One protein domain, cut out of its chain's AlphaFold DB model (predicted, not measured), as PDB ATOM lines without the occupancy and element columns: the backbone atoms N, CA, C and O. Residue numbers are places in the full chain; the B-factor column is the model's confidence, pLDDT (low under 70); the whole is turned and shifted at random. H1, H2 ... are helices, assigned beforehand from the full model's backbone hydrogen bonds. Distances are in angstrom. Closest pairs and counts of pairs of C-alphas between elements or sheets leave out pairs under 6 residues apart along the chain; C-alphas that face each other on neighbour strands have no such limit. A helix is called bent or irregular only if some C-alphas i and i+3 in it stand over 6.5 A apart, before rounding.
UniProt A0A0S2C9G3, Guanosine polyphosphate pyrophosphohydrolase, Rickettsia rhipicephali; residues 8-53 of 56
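AT A GLANCE: This is residues 8 to 53 of the 56 residues of the protein "Guanosine polyphosphate pyrophosphohydrolase" of Rickettsia rhipicephali (UniProt A0A0S2C9G3). Two helices of similar length lie side by side as a loosely closed helical hairpin, H2 running back past H1. The loop of residues 29 to 36 makes the turn at one end, and the stretch before H1, residues 8 to 14, crosses from the beginning of H1 toward H2. The printed part has 46 residues with two named helices, H1 then H2, and no named strand; the class is all helix. It is only just loose, close to compact, with a radius of gyration of the C-alphas of 11.5 A, and its outline is elongated, spanning 36 by 19 by 18 A.

HOW THE PARTS SIT: H2, residues 37 to 51, is the longest helix, with 15 residues. It touches H1, residues 15 to 28, with 4 pairs of C-alphas within 8 A. The closest C-alphas of the two are those of Leu 21 and Ile 37, 7.3 A apart. The two run opposite ways at a shallow tilt of 28 degrees and form a helical hairpin, with their centres 13.7 A apart. In H1 and H2 every O i to N i+4 pair is within hydrogen-bond range.

IN THESE COORDINATES: H2 measures 20.3 A from C-alpha 37 at (39.186, -33.933, -12.632) to C-alpha 51 at (36.637, -22.871, 4.159). H1, 14 residues, measures 20.0 A from its first to its last C-alpha and begins at C-alpha 15 at (49.465, -34.314, 0.036). Neither helix is bent.

THE WHOLE: The two C-alphas farthest apart are those of Lys 32 and Ser 53, at 36.8 A. The link from H1 to H2 has 8 residues and is short. The printed part has no cut. The mean pLDDT of the printed part is 92.6, and no printed residue is under 70.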
ATOM      1  N   LYS A   8      43.480 -21.647 -11.542       85.94
ATOM      2  CA  LYS A   8      44.482 -22.602 -12.043       85.94
ATOM      3  C   LYS A   8      45.903 -22.170 -11.691       85.94
ATOM      4  O   LYS A   8      46.679 -22.987 -11.214       85.94
ATOM      5  N   GLU A   9      46.215 -20.888 -11.864       85.88
ATOM      6  CA  GLU A   9      47.537 -20.318 -11.562       85.88
ATOM      7  C   GLU A   9      47.850 -20.331 -10.061       85.88
ATOM      8  O   GLU A   9      49.005 -20.420  -9.660       85.88
ATOM      9  N   LYS A  10      46.812 -20.260  -9.222       85.31
ATOM     10  CA  LYS A  10      46.918 -20.232  -7.755       85.31
ATOM     11  C   LYS A  10      46.692 -21.602  -7.113       85.31
ATOM     12  O   LYS A  10      46.622 -21.698  -5.886       85.31
ATOM     13  N   PHE A  11      46.507 -22.650  -7.914       87.00
ATOM     14  CA  PHE A  11      46.188 -23.971  -7.401       87.00
ATOM     15  C   PHE A  11      47.442 -24.664  -6.877       87.00
ATOM     16  O   PHE A  11      48.301 -25.106  -7.633       87.00
ATOM     17  N   GLU A  12      47.508 -24.803  -5.557       87.62
ATOM     18  CA  GLU A  12      48.563 -25.543  -4.881       87.62
ATOM     19  C   GLU A  12      48.010 -26.867  -4.328       87.62
ATOM     20  O   GLU A  12      47.076 -26.891  -3.515       87.62
ATOM     21  N   ILE A  13      48.613 -27.976  -4.761       88.00
ATOM     22  CA  ILE A  13      48.262 -29.331  -4.328       88.00
ATOM     23  C   ILE A  13      48.924 -29.645  -2.985       88.00
ATOM     24  O   ILE A  13      50.146 -29.666  -2.869       88.00
ATOM     25  N   CYS A  14      48.114 -29.993  -1.981       89.62
ATOM     26  CA  CYS A  14      48.603 -30.624  -0.755       89.62
ATOM     27  C   CYS A  14      48.646 -32.159  -0.889       89.62
ATOM     28  O   CYS A  14      48.029 -32.741  -1.784       89.62
ATOM     29  N   VAL A  15      49.318 -32.842   0.047       94.50
ATOM     30  CA  VAL A  15      49.465 -34.314   0.036       94.50
ATOM     31  C   VAL A  15      48.112 -35.038  -0.003       94.50
ATOM     32  O   VAL A  15      47.961 -36.031  -0.711       94.50
ATOM     33  N   TYR A  16      47.107 -34.538   0.721       91.56
ATOM     34  CA  TYR A  16      45.768 -35.136   0.735       91.56
ATOM     35  C   TYR A  16      45.027 -34.939  -0.588       91.56
ATOM     36  O   TYR A  16      44.411 -35.880  -1.085       91.56
ATOM     37  N   ALA A  17      45.128 -33.745  -1.181       93.31
ATOM     38  CA  ALA A  17      44.556 -33.468  -2.494       93.31
ATOM     39  C   ALA A  17      45.196 -34.361  -3.563       93.31
ATOM     40  O   ALA A  17      44.478 -34.933  -4.373       93.31
ATOM     41  N   LYS A  18      46.519 -34.566  -3.509       95.75
ATOM     42  CA  LYS A  18      47.222 -35.489  -4.407       95.75
ATOM     43  C   LYS A  18      46.672 -36.913  -4.299       95.75
ATOM     44  O   LYS A  18      46.233 -37.465  -5.296       95.75
ATOM     45  N   LYS A  19      46.587 -37.466  -3.082       96.94
ATOM     46  CA  LYS A  19      46.035 -38.817  -2.853       96.94
ATOM     47  C   LYS A  19      44.604 -38.972  -3.380       96.94
ATOM     48  O   LYS A  19      44.254 -40.035  -3.887       96.94
ATOM     49  N   LEU A  20      43.773 -37.938  -3.230       95.69
ATOM     50  CA  LEU A  20      42.411 -37.932  -3.761       95.69
ATOM     51  C   LEU A  20      42.412 -37.939  -5.295       95.69
ATOM     52  O   LEU A  20      41.717 -38.759  -5.889       95.69
ATOM     53  N   LEU A  21      43.191 -37.053  -5.916       96.62
ATOM     54  CA  LEU A  21      43.282 -36.935  -7.371       96.62
ATOM     55  C   LEU A  21      43.832 -38.217  -8.003       96.62
ATOM     56  O   LEU A  21      43.188 -38.746  -8.900       96.62
ATOM     57  N   ASP A  22      44.916 -38.780  -7.465       97.00
ATOM     58  CA  ASP A  22      45.501 -40.041  -7.943       97.00
ATOM     59  C   ASP A  22      44.460 -41.179  -7.915       97.00
ATOM     60  O   ASP A  22      44.338 -41.978  -8.846       97.00
ATOM     61  N   LYS A  23      43.648 -41.243  -6.847       97.06
ATOM     62  CA  LYS A  23      42.589 -42.252  -6.711       97.06
ATOM     63  C   LYS A  23      41.434 -42.017  -7.684       97.06
ATOM     64  O   LYS A  23      40.893 -42.987  -8.212       97.06
ATOM     65  N   LEU A  24      41.046 -40.764  -7.915       97.25
ATOM     66  CA  LEU A  24      40.002 -40.417  -8.881       97.25
ATOM     67  C   LEU A  24      40.449 -40.696 -10.315       97.25
ATOM     68  O   LEU A  24      39.681 -41.281 -11.070       97.25
ATOM     69  N   GLU A  25      41.688 -40.363 -10.670       96.75
ATOM     70  CA  GLU A  25      42.272 -40.689 -11.974       96.75
ATOM     71  C   GLU A  25      42.271 -42.202 -12.201       96.75
ATOM     72  O   GLU A  25      41.791 -42.671 -13.233       96.75
ATOM     73  N   TYR A  26      42.687 -42.983 -11.199       97.44
ATOM     74  CA  TYR A  26      42.612 -44.441 -11.268       97.44
ATOM     75  C   TYR A  26      41.180 -44.955 -11.462       97.44
ATOM     76  O   TYR A  26      40.935 -45.793 -12.329       97.44
ATOM     77  N   LEU A  27      40.214 -44.472 -10.675       97.00
ATOM     78  CA  LEU A  27      38.818 -44.909 -10.780       97.00
ATOM     79  C   LEU A  27      38.186 -44.505 -12.116       97.00
ATOM     80  O   LEU A  27      37.443 -45.301 -12.688       97.00
ATOM     81  N   ASN A  28      38.536 -43.333 -12.646       97.31
ATOM     82  CA  ASN A  28      38.080 -42.857 -13.949       97.31
ATOM     83  C   ASN A  28      38.462 -43.807 -15.093       97.31
ATOM     84  O   ASN A  28      37.702 -43.919 -16.047       97.31
ATOM     85  N   THR A  29      39.572 -44.547 -14.988       96.69
ATOM     86  CA  THR A  29      39.939 -45.567 -15.995       96.69
ATOM     87  C   THR A  29      39.037 -46.806 -15.986       96.69
ATOM     88  O   THR A  29      39.055 -47.589 -16.934       96.69
ATOM     89  N   LYS A  30      38.260 -47.012 -14.915       97.06
ATOM     90  CA  LYS A  30      37.460 -48.227 -14.693       97.06
ATOM     91  C   LYS A  30      35.960 -48.027 -14.846       97.06
ATOM     92  O   LYS A  30      35.231 -49.004 -15.005       97.06
ATOM     93  N   VAL A  31      35.480 -46.792 -14.729       95.81
ATOM     94  CA  VAL A  31      34.049 -46.478 -14.761       95.81
ATOM     95  C   VAL A  31      33.623 -46.028 -16.154       95.81
ATOM     96  O   VAL A  31      34.392 -45.417 -16.887       95.81
ATOM     97  N   LYS A  32      32.366 -46.300 -16.516       95.88
ATOM     98  CA  LYS A  32      31.794 -45.837 -17.792       95.88
ATOM     99  C   LYS A  32      31.584 -44.319 -17.829       95.88
ATOM    100  O   LYS A  32      31.649 -43.725 -18.897       95.88
ATOM    101  N   ASN A  33      31.362 -43.708 -16.664       95.44
ATOM    102  CA  ASN A  33      31.095 -42.279 -16.520       95.44
ATOM    103  C   ASN A  33      32.166 -41.664 -15.604       95.44
ATOM    104  O   ASN A  33      31.983 -41.663 -14.384       95.44
ATOM    105  N   PRO A  34      33.301 -41.207 -16.161       95.88
ATOM    106  CA  PRO A  34      34.364 -40.588 -15.379       95.88
ATOM    107  C   PRO A  34      33.944 -39.213 -14.849       95.88
ATOM    108  O   PRO A  34      33.124 -38.516 -15.446       95.88
ATOM    109  N   VAL A  35      34.538 -38.817 -13.725       94.88
ATOM    110  CA  VAL A  35      34.359 -37.485 -13.135       94.88
ATOM    111  C   VAL A  35      35.353 -36.510 -13.757       94.88
ATOM    112  O   VAL A  35      36.514 -36.859 -13.971       94.88
ATOM    113  N   ASP A  36      34.926 -35.272 -13.995       96.44
ATOM    114  CA  ASP A  36      35.821 -34.212 -14.453       96.44
ATOM    115  C   ASP A  36      36.823 -33.820 -13.352       96.44
ATOM    116  O   ASP A  36      36.488 -33.182 -12.349       96.44
ATOM    117  N   ILE A  37      38.081 -34.213 -13.553       95.38
ATOM    118  CA  ILE A  37      39.186 -33.933 -12.632       95.38
ATOM    119  C   ILE A  37      39.463 -32.427 -12.526       95.38
ATOM    120  O   ILE A  37      39.914 -31.962 -11.477       95.38
ATOM    121  N   GLU A  38      39.203 -31.646 -13.575       93.12
ATOM    122  CA  GLU A  38      39.413 -30.201 -13.550       93.12
ATOM    123  C   GLU A  38      38.411 -29.510 -12.619       93.12
ATOM    124  O   GLU A  38      38.816 -28.723 -11.757       93.12
ATOM    125  N   GLU A  39      37.130 -29.865 -12.714       93.69
ATOM    126  CA  GLU A  39      36.097 -29.372 -11.795       93.69
ATOM    127  C   GLU A  39      36.356 -29.829 -10.350       93.69
ATOM    128  O   GLU A  39      36.170 -29.052  -9.410       93.69
ATOM    129  N   VAL A  40      36.907 -31.031 -10.143       94.56
ATOM    130  CA  VAL A  40      37.354 -31.465  -8.807       94.56
ATOM    131  C   VAL A  40      38.499 -30.590  -8.287       94.56
ATOM    132  O   VAL A  40      38.443 -30.131  -7.144       94.56
ATOM    133  N   LYS A  41      39.528 -30.309  -9.100       94.25
ATOM    134  CA  LYS A  41      40.646 -29.423  -8.710       94.25
ATOM    135  C   LYS A  41      40.147 -28.021  -8.354       94.25
ATOM    136  O   LYS A  41      40.551 -27.461  -7.333       94.25
ATOM    137  N   LYS A  42      39.211 -27.491  -9.139       92.88
ATOM    138  CA  LYS A  42      38.536 -26.213  -8.887       92.88
ATOM    139  C   LYS A  42      37.751 -26.233  -7.573       92.88
ATOM    140  O   LYS A  42      37.857 -25.296  -6.779       92.88
ATOM    141  N   GLY A  43      37.025 -27.316  -7.300       91.81
ATOM    142  CA  GLY A  43      36.326 -27.535  -6.035       91.81
ATOM    143  C   GLY A  43      37.276 -27.547  -4.835       91.81
ATOM    144  O   GLY A  43      37.040 -26.835  -3.859       91.81
ATOM    145  N   ILE A  44      38.397 -28.272  -4.930       92.75
ATOM    146  CA  ILE A  44      39.438 -28.311  -3.887       92.75
ATOM    147  C   ILE A  44      40.008 -26.910  -3.632       92.75
ATOM    148  O   ILE A  44      40.150 -26.504  -2.476       92.75
ATOM    149  N   TYR A  45      40.310 -26.156  -4.694       92.00
ATOM    150  CA  TYR A  45      40.812 -24.790  -4.578       92.00
ATOM    151  C   TYR A  45      39.848 -23.895  -3.796       92.00
ATOM    152  O   TYR A  45      40.250 -23.256  -2.823       92.00
ATOM    153  N   TYR A  46      38.571 -23.859  -4.187       90.38
ATOM    154  CA  TYR A  46      37.597 -22.987  -3.532       90.38
ATOM    155  C   TYR A  46      37.234 -23.454  -2.125       90.38
ATOM    156  O   TYR A  46      37.061 -22.610  -1.244       90.38
ATOM    157  N   ALA A  47      37.213 -24.766  -1.878       89.75
ATOM    158  CA  ALA A  47      37.076 -25.313  -0.535       89.75
ATOM    159  C   ALA A  47      38.198 -24.799   0.379       89.75
ATOM    160  O   ALA A  47      37.933 -24.281   1.460       89.75
ATOM    161  N   ARG A  48      39.455 -24.845  -0.076       87.88
ATOM    162  CA  ARG A  48      40.589 -24.292   0.680       87.88
ATOM    163  C   ARG A  48      40.498 -22.769   0.817       87.88
ATOM    164  O   ARG A  48      40.709 -22.259   1.912       87.88
ATOM    165  N   LYS A  49      40.164 -22.050  -0.260       87.75
ATOM    166  CA  LYS A  49      40.098 -20.577  -0.286       87.75
ATOM    167  C   LYS A  49      39.053 -20.010   0.678       87.75
ATOM    168  O   LYS A  49      39.335 -19.014   1.333       87.75
ATOM    169  N   TYR A  50      37.866 -20.610   0.747       88.94
ATOM    170  CA  TYR A  50      36.747 -20.063   1.526       88.94
ATOM    171  C   TYR A  50      36.504 -20.781   2.855       88.94
ATOM    172  O   TYR A  50      35.984 -20.166   3.781       88.94
ATOM    173  N   HIS A  51      36.897 -22.051   2.971       86.69
ATOM    174  CA  HIS A  51      36.637 -22.871   4.159       86.69
ATOM    175  C   HIS A  51      37.917 -23.322   4.877       86.69
ATOM    176  O   HIS A  51      37.842 -24.006   5.893       86.69
ATOM    177  N   GLY A  52      39.106 -22.948   4.389       82.38
ATOM    178  CA  GLY A  52      40.381 -23.359   4.989       82.38
ATOM    179  C   GLY A  52      40.631 -22.803   6.394       82.38
ATOM    180  O   GLY A  52      41.359 -23.424   7.161       82.38
ATOM    181  N   SER A  53      40.019 -21.667   6.733       82.69
ATOM    182  CA  SER A  53      40.091 -21.033   8.056       82.69
ATOM    183  C   SER A  53      38.916 -21.383   8.971       82.69
ATOM    184  O   SER A  53      38.883 -20.930  10.114       82.69
TER     185      SER A  53